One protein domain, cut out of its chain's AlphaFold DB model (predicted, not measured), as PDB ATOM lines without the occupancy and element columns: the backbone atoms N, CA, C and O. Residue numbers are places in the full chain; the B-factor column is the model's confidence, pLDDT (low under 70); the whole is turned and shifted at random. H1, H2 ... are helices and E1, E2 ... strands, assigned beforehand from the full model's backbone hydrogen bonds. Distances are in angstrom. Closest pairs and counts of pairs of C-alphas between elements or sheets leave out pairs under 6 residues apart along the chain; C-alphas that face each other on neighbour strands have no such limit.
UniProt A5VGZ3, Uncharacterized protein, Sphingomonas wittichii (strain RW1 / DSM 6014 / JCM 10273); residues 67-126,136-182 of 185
ATOM      1  N   SER A  67      60.511 200.789 155.835       79.44
ATOM      2  CA  SER A  67      61.587 201.175 154.910       79.44
ATOM      3  C   SER A  67      62.583 202.175 155.504       79.44
ATOM      4  O   SER A  67      63.789 202.021 155.335       79.44
ATOM      5  N   ASP A  68      62.095 203.179 156.227       90.38
ATOM      6  CA  ASP A  68      62.915 204.229 156.838       90.38
ATOM      7  C   ASP A  68      63.690 203.670 158.033       90.38
ATOM      8  O   ASP A  68      64.838 204.047 158.294       90.38
ATOM      9  N   ARG A  69      63.076 202.711 158.734       94.06
ATOM     10  CA  ARG A  69      63.731 201.937 159.787       94.06
ATOM     11  C   ARG A  69      64.887 201.107 159.228       94.06
ATOM     12  O   ARG A  69      65.998 201.229 159.737       94.06
ATOM     13  N   ILE A  70      64.648 200.321 158.179       95.62
ATOM     14  CA  ILE A  70      65.680 199.507 157.518       95.62
ATOM     15  C   ILE A  70      66.816 200.399 157.004       95.62
ATOM     16  O   ILE A  70      67.978 200.151 157.312       95.62
ATOM     17  N   ALA A  71      66.496 201.506 156.327       96.00
ATOM     18  CA  ALA A  71      67.499 202.463 155.855       96.00
ATOM     19  C   ALA A  71      68.333 203.066 157.005       96.00
ATOM     20  O   ALA A  71      69.532 203.318 156.857       96.00
ATOM     21  N   THR A  72      67.721 203.277 158.172       97.06
ATOM     22  CA  THR A  72      68.431 203.736 159.372       97.06
ATOM     23  C   THR A  72      69.395 202.674 159.891       97.06
ATOM     24  O   THR A  72      70.544 203.001 160.193       97.06
ATOM     25  N   ILE A  73      68.954 201.416 159.965       97.25
ATOM     26  CA  ILE A  73      69.787 200.284 160.387       97.25
ATOM     27  C   ILE A  73      70.977 200.124 159.432       97.25
ATOM     28  O   ILE A  73      72.120 200.162 159.885       97.25
ATOM     29  N   ALA A  74      70.711 200.094 158.126       97.44
ATOM     30  CA  ALA A  74      71.697 200.053 157.050       97.44
ATOM     31  C   ALA A  74      72.766 201.145 157.183       97.44
ATOM     32  O   ALA A  74      73.966 200.873 157.190       97.44
ATOM     33  N   ARG A  75      72.340 202.398 157.382       97.69
ATOM     34  CA  ARG A  75      73.252 203.533 157.578       97.69
ATOM     35  C   ARG A  75      74.124 203.371 158.825       97.69
ATOM     36  O   ARG A  75      75.292 203.755 158.814       97.69
ATOM     37  N   LEU A  76      73.566 202.860 159.922       97.81
ATOM     38  CA  LEU A  76      74.312 202.637 161.163       97.81
ATOM     39  C   LEU A  76      75.305 201.470 161.038       97.81
ATOM     40  O   LEU A  76      76.398 201.539 161.601       97.81
ATOM     41  N   ASN A  77      74.956 200.434 160.280       97.94
ATOM     42  CA  ASN A  77      75.837 199.309 159.977       97.94
ATOM     43  C   ASN A  77      77.003 199.744 159.090       97.94
ATOM     44  O   ASN A  77      78.162 199.492 159.423       97.94
ATOM     45  N   ASP A  78      76.723 200.517 158.042       97.75
ATOM     46  CA  ASP A  78      77.748 201.137 157.201       97.75
ATOM     47  C   ASP A  78      78.682 202.040 158.012       97.75
ATOM     48  O   ASP A  78      79.900 201.993 157.834       97.75
ATOM     49  N   ALA A  79      78.144 202.809 158.963       97.31
ATOM     50  CA  ALA A  79      78.961 203.633 159.848       97.31
ATOM     51  C   ALA A  79      79.935 202.791 160.696       97.31
ATOM     52  O   ALA A  79      81.079 203.209 160.891       97.31
ATOM     53  N   LEU A  80      79.535 201.602 161.165       97.75
ATOM     54  CA  LEU A  80      80.448 200.681 161.853       97.75
ATOM     55  C   LEU A  80      81.520 200.134 160.898       97.75
ATOM     56  O   LEU A  80      82.705 200.175 161.238       97.75
ATOM     57  N   ARG A  81      81.139 199.692 159.692       97.19
ATOM     58  CA  ARG A  81      82.086 199.184 158.675       97.19
ATOM     59  C   ARG A  81      83.102 200.237 158.240       97.19
ATOM     60  O   ARG A  81      84.266 199.933 157.995       97.19
ATOM     61  N   GLN A  82      82.713 201.506 158.222       96.44
ATOM     62  CA  GLN A  82      83.630 202.605 157.922       96.44
ATOM     63  C   GLN A  82      84.615 202.886 159.072       96.44
ATOM     64  O   GLN A  82      85.761 203.276 158.821       96.44
ATOM     65  N   ASN A  83      84.232 202.592 160.320       95.81
ATOM     66  CA  ASN A  83      84.974 202.942 161.538       95.81
ATOM     67  C   ASN A  83      85.490 201.726 162.339       95.81
ATOM     68  O   ASN A  83      85.572 201.778 163.566       95.81
ATOM     69  N   LEU A  84      85.910 200.653 161.658       95.38
ATOM     70  CA  LEU A  84      86.347 199.392 162.288       95.38
ATOM     71  C   LEU A  84      87.464 199.540 163.339       95.38
ATOM     72  O   LEU A  84      87.518 198.771 164.294       95.38
ATOM     73  N   THR A  85      88.363 200.516 163.184       93.25
ATOM     74  CA  THR A  85      89.490 200.734 164.111       93.25
ATOM     75  C   THR A  85      89.121 201.559 165.343       93.25
ATOM     76  O   THR A  85      89.848 201.533 166.331       93.25
ATOM     77  N   LEU A  86      88.023 202.317 165.284       94.19
ATOM     78  CA  LEU A  86      87.536 203.177 166.365       94.19
ATOM     79  C   LEU A  86      86.005 203.039 166.484       94.19
ATOM     80  O   LEU A  86      85.278 204.001 166.238       94.19
ATOM     81  N   PRO A  87      85.494 201.853 166.865       93.31
ATOM     82  CA  PRO A  87      84.061 201.545 166.810       93.31
ATOM     83  C   PRO A  87      83.226 202.212 167.926       93.31
ATOM     84  O   PRO A  87      82.003 202.053 167.976       93.31
ATOM     85  N   GLY A  88      83.857 202.964 168.835       94.50
ATOM     86  CA  GLY A  88      83.193 203.576 169.984       94.50
ATOM     87  C   GLY A  88      82.715 202.517 170.979       94.50
ATOM     88  O   GLY A  88      83.519 201.750 171.500       94.50
ATOM     89  N   HIS A  89      81.408 202.482 171.245       94.06
ATOM     90  CA  HIS A  89      80.798 201.450 172.090       94.06
ATOM     91  C   HIS A  89      80.592 200.114 171.361       94.06
ATOM     92  O   HIS A  89      80.377 199.097 172.016       94.06
ATOM     93  N   ASN A  90      80.642 200.110 170.025       97.62
ATOM     94  CA  ASN A  90      80.491 198.904 169.214       97.62
ATOM     95  C   ASN A  90      81.741 198.024 169.304       97.62
ATOM     96  O   ASN A  90      82.798 198.450 169.781       97.62
ATOM     97  N   ARG A  91      81.630 196.788 168.822       97.38
ATOM     98  CA  ARG A  91      82.718 195.809 168.842       97.38
ATOM     99  C   ARG A  91      83.018 195.308 167.442       97.38
ATOM    100  O   ARG A  91      82.117 195.150 166.626       97.38
ATOM    101  N   VAL A  92      84.296 195.054 167.197       97.75
ATOM    102  CA  VAL A  92      84.787 194.354 166.012       97.75
ATOM    103  C   VAL A  92      85.616 193.191 166.524       97.75
ATOM    104  O   VAL A  92      86.564 193.398 167.283       97.75
ATOM    105  N   VAL A  93      85.223 191.980 166.159       97.12
ATOM    106  CA  VAL A  93      85.857 190.741 166.605       97.12
ATOM    107  C   VAL A  93      86.177 189.861 165.404       97.12
ATOM    108  O   VAL A  93      85.517 189.916 164.367       97.12
ATOM    109  N   MET A  94      87.225 189.059 165.544       96.62
ATOM    110  CA  MET A  94      87.653 188.076 164.556       96.62
ATOM    111  C   MET A  94      87.734 186.719 165.241       96.62
ATOM    112  O   MET A  94      88.220 186.632 166.373       96.62
ATOM    113  N   THR A  95      87.298 185.663 164.563       97.44
ATOM    114  CA  THR A  95      87.519 184.298 165.048       97.44
ATOM    115  C   THR A  95      89.005 183.950 165.045       97.44
ATOM    116  O   THR A  95      89.851 184.649 164.473       97.44
ATOM    117  N   ILE A  96      89.347 182.857 165.727       96.56
ATOM    118  CA  ILE A  96      90.722 182.356 165.763       96.56
ATOM    119  C   ILE A  96      91.161 181.925 164.357       96.56
ATOM    120  O   ILE A  96      92.263 182.288 163.953       96.56
ATOM    121  N   GLY A  97      90.291 181.276 163.572       96.25
ATOM    122  CA  GLY A  97      90.623 180.861 162.206       96.25
ATOM    123  C   GLY A  97      91.009 182.032 161.296       96.25
ATOM    124  O   GLY A  97      91.966 181.942 160.526       96.25
ATOM    125  N   VAL A  98      90.340 183.183 161.431       96.94
ATOM    126  CA  VAL A  98      90.709 184.402 160.689       96.94
ATOM    127  C   VAL A  98      92.047 184.975 161.168       96.94
ATOM    128  O   VAL A  98      92.863 185.402 160.351       96.94
ATOM    129  N   GLN A  99      92.314 184.968 162.477       96.06
ATOM    130  CA  GLN A  99      93.597 185.435 163.018       96.06
ATOM    131  C   GLN A  99      94.769 184.553 162.564       96.06
ATOM    132  O   GLN A  99      95.823 185.077 162.208       96.06
ATOM    133  N   GLU A 100      94.581 183.236 162.509       95.62
ATOM    134  CA  GLU A 100      95.574 182.293 161.982       95.62
ATOM    135  C   GLU A 100      95.853 182.529 160.494       95.62
ATOM    136  O   GLU A 100      97.010 182.517 160.069       95.62
ATOM    137  N   LEU A 101      94.811 182.836 159.713       94.25
ATOM    138  CA  LEU A 101      94.938 183.169 158.294       94.25
ATOM    139  C   LEU A 101      95.761 184.447 158.056       94.25
ATOM    140  O   LEU A 101      96.478 184.555 157.055       94.25
ATOM    141  N   ILE A 102      95.687 185.422 158.966       95.56
ATOM    142  CA  ILE A 102      96.527 186.628 158.943       95.56
ATOM    143  C   ILE A 102      97.954 186.288 159.399       95.56
ATOM    144  O   ILE A 102      98.920 186.653 158.719       95.56
ATOM    145  N   GLY A 103      98.080 185.564 160.514       94.56
ATOM    146  CA  GLY A 103      99.337 185.247 161.189       94.56
ATOM    147  C   GLY A 103      99.873 186.398 162.049       94.56
ATOM    148  O   GLY A 103      99.183 187.379 162.313       94.56
ATOM    149  N   ASP A 104     101.135 186.297 162.479       93.56
ATOM    150  CA  ASP A 104     101.771 187.302 163.346       93.56
ATOM    151  C   ASP A 104     101.861 188.681 162.670       93.56
ATOM    152  O   ASP A 104     102.620 188.868 161.713       93.56
ATOM    153  N   VAL A 105     101.104 189.642 163.197       91.06
ATOM    154  CA  VAL A 105     100.973 191.015 162.686       91.06
ATOM    155  C   VAL A 105     102.160 191.918 163.031       91.06
ATOM    156  O   VAL A 105     102.247 193.023 162.501       91.06
ATOM    157  N   SER A 106     103.111 191.458 163.852       91.62
ATOM    158  CA  SER A 106     104.398 192.149 164.035       91.62
ATOM    159  C   SER A 106     105.222 192.170 162.739       91.62
ATOM    160  O   SER A 106     106.060 193.048 162.518       91.62
ATOM    161  N   LEU A 107     104.948 191.220 161.839       92.69
ATOM    162  CA  LEU A 107     105.578 191.111 160.536       92.69
ATOM    163  C   LEU A 107     104.857 192.022 159.542       92.69
ATOM    164  O   LEU A 107     103.656 191.884 159.309       92.69
ATOM    165  N   PHE A 108     105.613 192.897 158.874       91.44
ATOM    166  CA  PHE A 108     105.083 193.909 157.949       91.44
ATOM    167  C   PHE A 108     104.075 193.355 156.922       91.44
ATOM    168  O   PHE A 108     103.032 193.958 156.676       91.44
ATOM    169  N   ARG A 109     104.344 192.166 156.366       91.81
ATOM    170  CA  ARG A 109     103.455 191.504 155.393       91.81
ATOM    171  C   ARG A 109     102.074 191.151 155.967       91.81
ATOM    172  O   ARG A 109     101.079 191.218 155.255       91.81
ATOM    173  N   ASN A 110     102.010 190.766 157.239       93.62
ATOM    174  CA  ASN A 110     100.777 190.338 157.898       93.62
ATOM    175  C   ASN A 110     100.014 191.538 158.459       93.62
ATOM    176  O   ASN A 110      98.792 191.560 158.378       93.62
ATOM    177  N   PHE A 111     100.724 192.580 158.906       93.81
ATOM    178  CA  PHE A 111     100.116 193.886 159.163       93.81
ATOM    179  C   PHE A 111      99.389 194.419 157.919       93.81
ATOM    180  O   PHE A 111      98.233 194.834 157.997       93.81
ATOM    181  N   HIS A 112     100.038 194.354 156.749       94.88
ATOM    182  CA  HIS A 112      99.404 194.747 155.490       94.88
ATOM    183  C   HIS A 112      98.167 193.897 155.185       94.88
ATOM    184  O   HIS A 112      97.144 194.432 154.774       94.88
ATOM    185  N   ALA A 113      98.240 192.590 155.424       95.19
ATOM    186  CA  ALA A 113      97.128 191.679 155.182       95.19
ATOM    187  C   ALA A 113      95.930 191.942 156.104       95.19
ATOM    188  O   ALA A 113      94.794 191.938 155.645       95.19
ATOM    189  N   GLN A 114      96.163 192.248 157.382       96.12
ATOM    190  CA  GLN A 114      95.089 192.694 158.267       96.12
ATOM    191  C   GLN A 114      94.472 194.005 157.764       96.12
ATOM    192  O   GLN A 114      93.251 194.151 157.750       96.12
ATOM    193  N   ALA A 115      95.297 194.960 157.325       96.19
ATOM    194  CA  ALA A 115      94.799 196.216 156.775       96.19
ATOM    195  C   ALA A 115      93.987 196.007 155.486       96.19
ATOM    196  O   ALA A 115      92.995 196.699 155.287       96.19
ATOM    197  N   GLU A 116      94.389 195.068 154.631       96.81
ATOM    198  CA  GLU A 116      93.653 194.658 153.432       96.81
ATOM    199  C   GLU A 116      92.297 194.054 153.799       96.81
ATOM    200  O   GLU A 116      91.279 194.555 153.341       96.81
ATOM    201  N   LEU A 117      92.269 193.077 154.710       97.25
ATOM    202  CA  LEU A 117      91.039 192.457 155.203       97.25
ATOM    203  C   LEU A 117      90.036 193.491 155.739       97.25
ATOM    204  O   LEU A 117      88.861 193.479 155.377       97.25
ATOM    205  N   LEU A 118      90.504 194.422 156.574       97.12
ATOM    206  CA  LEU A 118      89.652 195.481 157.120       97.12
ATOM    207  C   LEU A 118      89.178 196.469 156.043       97.12
ATOM    208  O   LEU A 118      88.054 196.961 156.133       97.12
ATOM    209  N   ARG A 119      90.001 196.765 155.026       97.38
ATOM    210  CA  ARG A 119      89.581 197.592 153.882       97.38
ATOM    211  C   ARG A 119      88.514 196.890 153.053       97.38
ATOM    212  O   ARG A 119      87.518 197.523 152.744       97.38
ATOM    213  N   THR A 120      88.666 195.595 152.783       97.56
ATOM    214  CA  THR A 120      87.663 194.818 152.046       97.56
ATOM    215  C   THR A 120      86.294 194.895 152.714       97.56
ATOM    216  O   THR A 120      85.302 195.124 152.039       97.56
ATOM    217  N   ILE A 121      86.224 194.789 154.046       97.44
ATOM    218  CA  ILE A 121      84.954 194.899 154.787       97.44
ATOM    219  C   ILE A 121      84.407 196.332 154.772       97.44
ATOM    220  O   ILE A 121      83.197 196.538 154.631       97.44
ATOM    221  N   ARG A 122      85.289 197.329 154.924       97.50
ATOM    222  CA  ARG A 122      84.926 198.750 154.864       97.50
ATOM    223  C   ARG A 122      84.300 199.116 153.520       97.50
ATOM    224  O   ARG A 122      83.282 199.804 153.506       97.50
ATOM    225  N   ASP A 123      84.925 198.674 152.437       96.81
ATOM    226  CA  ASP A 123      84.579 199.056 151.070       96.81
ATOM    227  C   ASP A 123      83.550 198.100 150.442       96.81
ATOM    228  O   ASP A 123      83.113 198.326 149.321       96.81
ATOM    229  N   TYR A 124      83.135 197.052 151.166       97.12
ATOM    230  CA  TYR A 124      82.177 196.058 150.687       97.12
ATOM    231  C   TYR A 124      80.860 196.709 150.242       97.12
ATOM    232  O   TYR A 124      80.215 197.427 151.021       97.12
ATOM    233  N   ASP A 125      80.448 196.414 149.013       95.06
ATOM    234  CA  ASP A 125      79.252 196.944 148.358       95.06
ATOM    235  C   ASP A 125      78.394 195.874 147.651       95.06
ATOM    236  O   ASP A 125      77.315 196.202 147.153       95.06
ATOM    237  N   ASP A 126      78.801 194.601 147.689       94.25
ATOM    238  CA  ASP A 126      78.094 193.472 147.064       94.25
ATOM    239  C   ASP A 126      76.929 192.951 147.933       94.25
ATOM    240  O   ASP A 126      76.950 191.854 148.503       94.25
ATOM    241  N   GLU A 136      69.430 195.517 155.409       95.69
ATOM    242  CA  GLU A 136      70.050 196.037 156.628       95.69
ATOM    243  C   GLU A 136      71.571 196.132 156.507       95.69
ATOM    244  O   GLU A 136      72.203 196.802 157.329       95.69
ATOM    245  N   ARG A 137      72.172 195.516 155.480       96.75
ATOM    246  CA  ARG A 137      73.623 195.544 155.230       96.75
ATOM    247  C   ARG A 137      74.426 195.052 156.437       96.75
ATOM    248  O   ARG A 137      75.471 195.607 156.787       96.75
ATOM    249  N   ASP A 138      73.895 194.041 157.110       96.81
ATOM    250  CA  ASP A 138      74.445 193.433 158.316       96.81
ATOM    251  C   ASP A 138      75.272 192.177 158.027       96.81
ATOM    252  O   ASP A 138      75.953 191.698 158.927       96.81
ATOM    253  N   PHE A 139      75.276 191.676 156.794       97.31
ATOM    254  CA  PHE A 139      75.983 190.466 156.398       97.31
ATOM    255  C   PHE A 139      76.743 190.665 155.082       97.31
ATOM    256  O   PHE A 139      76.336 191.434 154.210       97.31
ATOM    257  N   GLY A 140      77.866 189.961 154.937       96.56
ATOM    258  CA  GLY A 140      78.654 189.961 153.713       96.56
ATOM    259  C   GLY A 140      79.530 188.726 153.561       96.56
ATOM    260  O   GLY A 140      79.980 188.127 154.542       96.56
ATOM    261  N   ARG A 141      79.800 188.361 152.306       96.44
ATOM    262  CA  ARG A 141      80.641 187.218 151.931       96.44
ATOM    263  C   ARG A 141      81.738 187.669 150.985       96.44
ATOM    264  O   ARG A 141      81.462 188.296 149.975       96.44
ATOM    265  N   PHE A 142      82.976 187.295 151.267       96.56
ATOM    266  CA  PHE A 142      84.110 187.646 150.415       96.56
ATOM    267  C   PHE A 142      85.227 186.610 150.541       96.56
ATOM    268  O   PHE A 142      85.194 185.737 151.409       96.56
ATOM    269  N   GLU A 143      86.224 186.699 149.667       96.81
ATOM    270  CA  GLU A 143      87.412 185.853 149.728       96.81
ATOM    271  C   GLU A 143      88.623 186.648 150.210       96.81
ATOM    272  O   GLU A 143      88.829 187.803 149.840       96.81
ATOM    273  N   PHE A 144      89.452 186.010 151.029       96.69
ATOM    274  CA  PHE A 144      90.704 186.578 151.504       96.69
ATOM    275  C   PHE A 144      91.748 185.473 151.631       96.69
ATOM    276  O   PHE A 144      91.510 184.449 152.267       96.69
ATOM    277  N   ARG A 145      92.914 185.659 150.994       93.88
ATOM    278  CA  ARG A 145      94.018 184.675 150.972       93.88
ATOM    279  C   ARG A 145      93.584 183.249 150.575       93.88
ATOM    280  O   ARG A 145      94.121 182.270 151.084       93.88
ATOM    281  N   GLY A 146      92.627 183.134 149.652       94.56
ATOM    282  CA  GLY A 146      92.117 181.848 149.160       94.56
ATOM    283  C   GLY A 146      91.153 181.130 150.109       94.56
ATOM    284  O   GLY A 146      90.779 179.993 149.834       94.56
ATOM    285  N   ALA A 147      90.745 181.769 151.208       96.38
ATOM    286  CA  ALA A 147      89.676 181.293 152.075       96.38
ATOM    287  C   ALA A 147      88.410 182.130 151.857       96.38
ATOM    288  O   ALA A 147      88.484 183.348 151.682       96.38
ATOM    289  N   ALA A 148      87.250 181.479 151.908       96.94
ATOM    290  CA  ALA A 148      85.970 182.168 151.963       96.94
ATOM    291  C   ALA A 148      85.701 182.620 153.403       96.94
ATOM    292  O   ALA A 148      85.820 181.836 154.353       96.94
ATOM    293  N   LEU A 149      85.330 183.886 153.561       98.06
ATOM    294  CA  LEU A 149      85.000 184.504 154.837       98.06
ATOM    295  C   LEU A 149      83.584 185.077 154.798       98.06
ATOM    296  O   LEU A 149      83.095 185.535 153.761       98.06
ATOM    297  N   TYR A 150      82.972 185.105 155.976       97.69
ATOM    298  CA  TYR A 150      81.818 185.933 156.265       97.69
ATOM    299  C   TYR A 150      82.220 187.085 157.178       97.69
ATOM    300  O   TYR A 150      83.150 186.996 157.985       97.69
ATOM    301  N   TRP A 151      81.478 188.175 157.071       98.19
ATOM    302  CA  TRP A 151      81.337 189.118 158.163       98.19
ATOM    303  C   TRP A 151      79.853 189.303 158.454       98.19
ATOM    304  O   TRP A 151      79.024 189.236 157.546       98.19
ATOM    305  N   LYS A 152      79.516 189.511 159.725       97.25
ATOM    306  CA  LYS A 152      78.147 189.804 160.148       97.25
ATOM    307  C   LYS A 152      78.102 190.836 161.262       97.25
ATOM    308  O   LYS A 152      79.088 190.980 161.982       97.25
ATOM    309  N   ILE A 153      76.978 191.521 161.427       98.31
ATOM    310  CA  ILE A 153      76.714 192.476 162.500       98.31
ATOM    311  C   ILE A 153      75.538 191.961 163.320       98.31
ATOM    312  O   ILE A 153      74.407 191.937 162.855       98.31
ATOM    313  N   ASP A 154      75.807 191.592 164.567       97.69
ATOM    314  CA  ASP A 154      74.772 191.215 165.524       97.69
ATOM    315  C   ASP A 154      74.382 192.430 166.393       97.69
ATOM    316  O   ASP A 154      75.236 193.248 166.771       97.69
ATOM    317  N   TYR A 155      73.092 192.553 166.728       98.00
ATOM    318  CA  TYR A 155      72.554 193.654 167.535       98.00
ATOM    319  C   TYR A 155      72.293 193.220 168.973       98.00
ATOM    320  O   TYR A 155      71.361 192.464 169.245       98.00
ATOM    321  N   TYR A 156      73.047 193.783 169.907       97.94
ATOM    322  CA  TYR A 156      72.886 193.535 171.335       97.94
ATOM    323  C   TYR A 156      72.420 194.785 172.073       97.94
ATOM    324  O   TYR A 156      72.560 195.903 171.575       97.94
ATOM    325  N   ASP A 157      71.893 194.609 173.278       96.00
ATOM    326  CA  ASP A 157      71.719 195.708 174.222       96.00
ATOM    327  C   ASP A 157      73.076 196.296 174.681       96.00
ATOM    328  O   ASP A 157      74.166 195.970 174.190       96.00
ATOM    329  N   ARG A 158      73.032 197.239 175.625       94.75
ATOM    330  CA  ARG A 158      74.243 197.869 176.169       94.75
ATOM    331  C   ARG A 158      75.088 196.945 177.041       94.75
ATOM    332  O   ARG A 158      76.267 197.248 177.225       94.75
ATOM    333  N   THR A 159      74.513 195.877 177.586       94.00
ATOM    334  CA  THR A 159      75.224 194.949 178.473       94.00
ATOM    335  C   THR A 159      75.775 193.733 177.731       94.00
ATOM    336  O   THR A 159      76.655 193.072 178.269       94.00
ATOM    337  N   LEU A 160      75.377 193.531 176.467       93.88
ATOM    338  CA  LEU A 160      75.709 192.377 175.624       93.88
ATOM    339  C   LEU A 160      75.089 191.058 176.111       93.88
ATOM    340  O   LEU A 160      75.557 189.988 175.727       93.88
ATOM    341  N   ASP A 161      74.032 191.129 176.924       92.75
ATOM    342  CA  ASP A 161      73.372 189.939 177.476       92.75
ATOM    343  C   ASP A 161      72.247 189.442 176.562       92.75
ATOM    344  O   ASP A 161      72.025 188.236 176.420       92.75
ATOM    345  N   PHE A 162      71.541 190.375 175.921       95.00
ATOM    346  CA  PHE A 162      70.384 190.092 175.079       95.00
ATOM    347  C   PHE A 162      70.431 190.873 173.767       95.00
ATOM    348  O   PHE A 162      71.225 191.798 173.585       95.00
ATOM    349  N   GLY A 163      69.545 190.499 172.842       94.62
ATOM    350  CA  GLY A 163      69.331 191.254 171.613       94.62
ATOM    351  C   GLY A 163      68.837 192.672 171.902       94.62
ATOM    352  O   GLY A 163      68.086 192.895 172.854       94.62
ATOM    353  N   SER A 164      69.254 193.635 171.077       95.50
ATOM    354  CA  SER A 164      68.816 195.025 171.238       95.50
ATOM    355  C   SER A 164      67.290 195.148 171.128       95.50
ATOM    356  O   SER A 164      66.704 194.575 170.205       95.50
ATOM    357  N   PRO A 165      66.636 195.949 171.992       93.56
ATOM    358  CA  PRO A 165      65.213 196.245 171.848       93.56
ATOM    359  C   PRO A 165      64.909 197.072 170.592       93.56
ATOM    360  O   PRO A 165      63.791 197.018 170.083       93.56
ATOM    361  N   ASP A 166      65.884 197.838 170.089       94.50
ATOM    362  CA  ASP A 166      65.724 198.630 168.875       94.50
ATOM    363  C   ASP A 166      67.043 198.788 168.095       94.50
ATOM    364  O   ASP A 166      67.783 199.747 168.327       94.50
ATOM    365  N   PRO A 167      67.307 197.921 167.096       95.25
ATOM    366  CA  PRO A 167      68.451 198.063 166.197       95.25
ATOM    367  C   PRO A 167      68.566 199.428 165.502       95.25
ATOM    368  O   PRO A 167      69.679 199.853 165.196       95.25
ATOM    369  N   ALA A 168      67.471 200.157 165.271       96.12
ATOM    370  CA  ALA A 168      67.525 201.480 164.646       96.12
ATOM    371  C   ALA A 168      68.002 202.585 165.610       96.12
ATOM    372  O   ALA A 168      68.400 203.658 165.152       96.12
ATOM    373  N   ASP A 169      68.033 202.326 166.922       95.06
ATOM    374  CA  ASP A 169      68.520 203.261 167.933       95.06
ATOM    375  C   ASP A 169      69.931 202.889 168.432       95.06
ATOM    376  O   ASP A 169      70.173 201.915 169.151       95.06
ATOM    377  N   SER A 170      70.901 203.731 168.065       94.06
ATOM    378  CA  SER A 170      72.310 203.632 168.484       94.06
ATOM    379  C   SER A 170      72.569 203.903 169.976       94.06
ATOM    380  O   SER A 170      73.668 203.634 170.471       94.06
ATOM    381  N   GLN A 171      71.604 204.469 170.706       94.81
ATOM    382  CA  GLN A 171      71.746 204.761 172.134       94.81
ATOM    383  C   GLN A 171      71.483 203.539 173.013       94.81
ATOM    384  O   GLN A 171      72.066 203.447 174.096       94.81
ATOM    385  N   VAL A 172      70.685 202.588 172.525       95.88
ATOM    386  CA  VAL A 172      70.349 201.338 173.227       95.88
ATOM    387  C   VAL A 172      71.001 200.103 172.604       95.88
ATOM    388  O   VAL A 172      71.124 199.086 173.281       95.88
ATOM    389  N   THR A 173      71.476 200.205 171.359       97.62
ATOM    390  CA  THR A 173      72.118 199.100 170.635       97.62
ATOM    391  C   THR A 173      73.638 199.154 170.711       97.62
ATOM    392  O   THR A 173      74.249 200.186 170.432       97.62
ATOM    393  N   THR A 174      74.253 198.008 170.969       98.06
ATOM    394  CA  THR A 174      75.659 197.729 170.682       98.06
ATOM    395  C   THR A 174      75.746 196.803 169.477       98.06
ATOM    396  O   THR A 174      75.209 195.698 169.494       98.06
ATOM    397  N   ARG A 175      76.426 197.242 168.416       98.25
ATOM    398  CA  ARG A 175      76.677 196.419 167.229       98.25
ATOM    399  C   ARG A 175      77.972 195.644 167.394       98.25
ATOM    400  O   ARG A 175      79.001 196.231 167.743       98.25
ATOM    401  N   VAL A 176      77.928 194.350 167.119       98.31
ATOM    402  CA  VAL A 176      79.101 193.477 167.150       98.31
ATOM    403  C   VAL A 176      79.354 192.975 165.740       98.31
ATOM    404  O   VAL A 176      78.633 192.114 165.250       98.31
ATOM    405  N   LEU A 177      80.375 193.528 165.087       98.50
ATOM    406  CA  LEU A 177      80.840 193.031 163.801       98.50
ATOM    407  C   LEU A 177      81.780 191.849 164.031       98.50
ATOM    408  O   LEU A 177      82.848 192.015 164.621       98.50
ATOM    409  N   THR A 178      81.394 190.678 163.544       98.38
ATOM    410  CA  THR A 178      82.174 189.442 163.634       98.38
ATOM    411  C   THR A 178      82.699 189.063 162.263       98.38
ATOM    412  O   THR A 178      81.929 188.997 161.309       98.38
ATOM    413  N   ILE A 179      83.997 188.791 162.171       98.31
ATOM    414  CA  ILE A 179      84.671 188.307 160.963       98.31
ATOM    415  C   ILE A 179      85.064 186.855 161.212       98.31
ATOM    416  O   ILE A 179      85.740 186.562 162.202       98.31
ATOM    417  N   LEU A 180      84.635 185.961 160.331       98.06
ATOM    418  CA  LEU A 180      84.747 184.521 160.523       98.06
ATOM    419  C   LEU A 180      84.958 183.787 159.198       98.06
ATOM    420  O   LEU A 180      84.625 184.300 158.130       98.06
ATOM    421  N   LEU A 181      85.509 182.580 159.260       97.38
ATOM    422  CA  LEU A 181      85.576 181.690 158.103       97.38
ATOM    423  C   LEU A 181      84.180 181.146 157.797       97.38
ATOM    424  O   LEU A 181      83.391 180.894 158.707       97.38
ATOM    425  N   THR A 182      83.883 180.869 156.526       95.38
ATOM    426  CA  THR A 182      82.594 180.245 156.177       95.38
ATOM    427  C   THR A 182      82.409 178.859 156.791       95.38
ATOM    428  O   THR A 182      81.286 178.398 156.896       95.38
TER     429      THR A 182
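What this domain is: This is residues 67 to 126 and 136 to 182 of the 185 residues of an uncharacterized protein of Sphingomonas wittichii (strain RW1 / DSM 6014 / JCM 10273) (UniProt A5VGZ3). A twisted sheet of four strands has the long helix H3 packed slantwise over it, while a second long helix, H1, only grazes the sheet with its residues 76 to 81; H1 and H3 lie nearly in one line, run toward each other and meet near their last residues, 78 to 82 of H1 and 121 to 123 of H3. The short helix H2 packs near the last residues of E4, while a long stretch without named elements, residues 157 to 173, folds at the other end of that strand. The printed part has 107 residues, with three named helices and four named strands in the chain order H1 E1 H2 H3 E2 E3 E4; the class is mixed, helices and strands. The sheet is mixed, in the order E1 E4 E3 E2. The whole is compact, with a radius of gyration of the C-alphas of 14.3 A and spans of 41 by 29 by 23 A.

Where its parts are: In the sheet, E1 is residues 91 to 94, 10.1 A long; E4 is 174 to 181, 22.7 A; E3 is 147 to 156, 28.3 A; and E2 is 139 to 144, 16.0 A. H1 is residues 67 to 82, 22.3 A, beginning with C-alpha 67 at (61.587, 201.175, 154.910). H2 is 96 to 102, 9.9 A, and H3 is 108 to 123, 22.2 A, ending with C-alpha 123 at (84.579, 199.056, 151.070). E4 ends with C-alpha 181 at (85.576, 181.690, 158.103).

How they stand to each other: E2, E3 and E4 form a meander, each strand the antiparallel neighbour of the one before; both steps are hairpins. N 149 and O 142 are 2.8 A apart between E3 and E2, and N 152 and O 178 are 2.9 A apart between E3 and E4. E1, an edge strand, is parallel to E4, with N 93 and O 177 2.8 A apart. H3 is on the sheet at a height of 9.6 A, over E3; on the local plane it runs slantwise at 57 degrees, only just short of across. H1 is on the sheet but only grazes it, with residues 76 to 81. H1 touches H3 with residues 78 to 82 alone, the closest C-alphas being those of Arg 81 and Arg 122, 4.8 A apart; the tilt is a shallow 14 degrees, opposite ways. H2 is on the sheet, and its closest C-alphas to E4 are those of Val 98 and Leu 180, 6.0 A. H2 and H3 only just touch, with 3 pairs of C-alphas within 8 A, the closest those of Ile 102 and Asn 110, 5.7 A. H1 and H2 are apart. In H1, H2 and H3 every O i to N i+4 pair is within hydrogen-bond range.

The domain as a whole: The two C-alphas farthest apart, those of Ser 67 and Leu 107, are 45.5 A apart. Residues 127 to 135 are not printed, and C-alphas 126 and 136 are 12.8 A apart across this cut, in the link from H3 to E2. The link from E3 to E4 is long, with 17 residues. Mean pLDDT of the printed part is 95.8, and no printed residue is under 70.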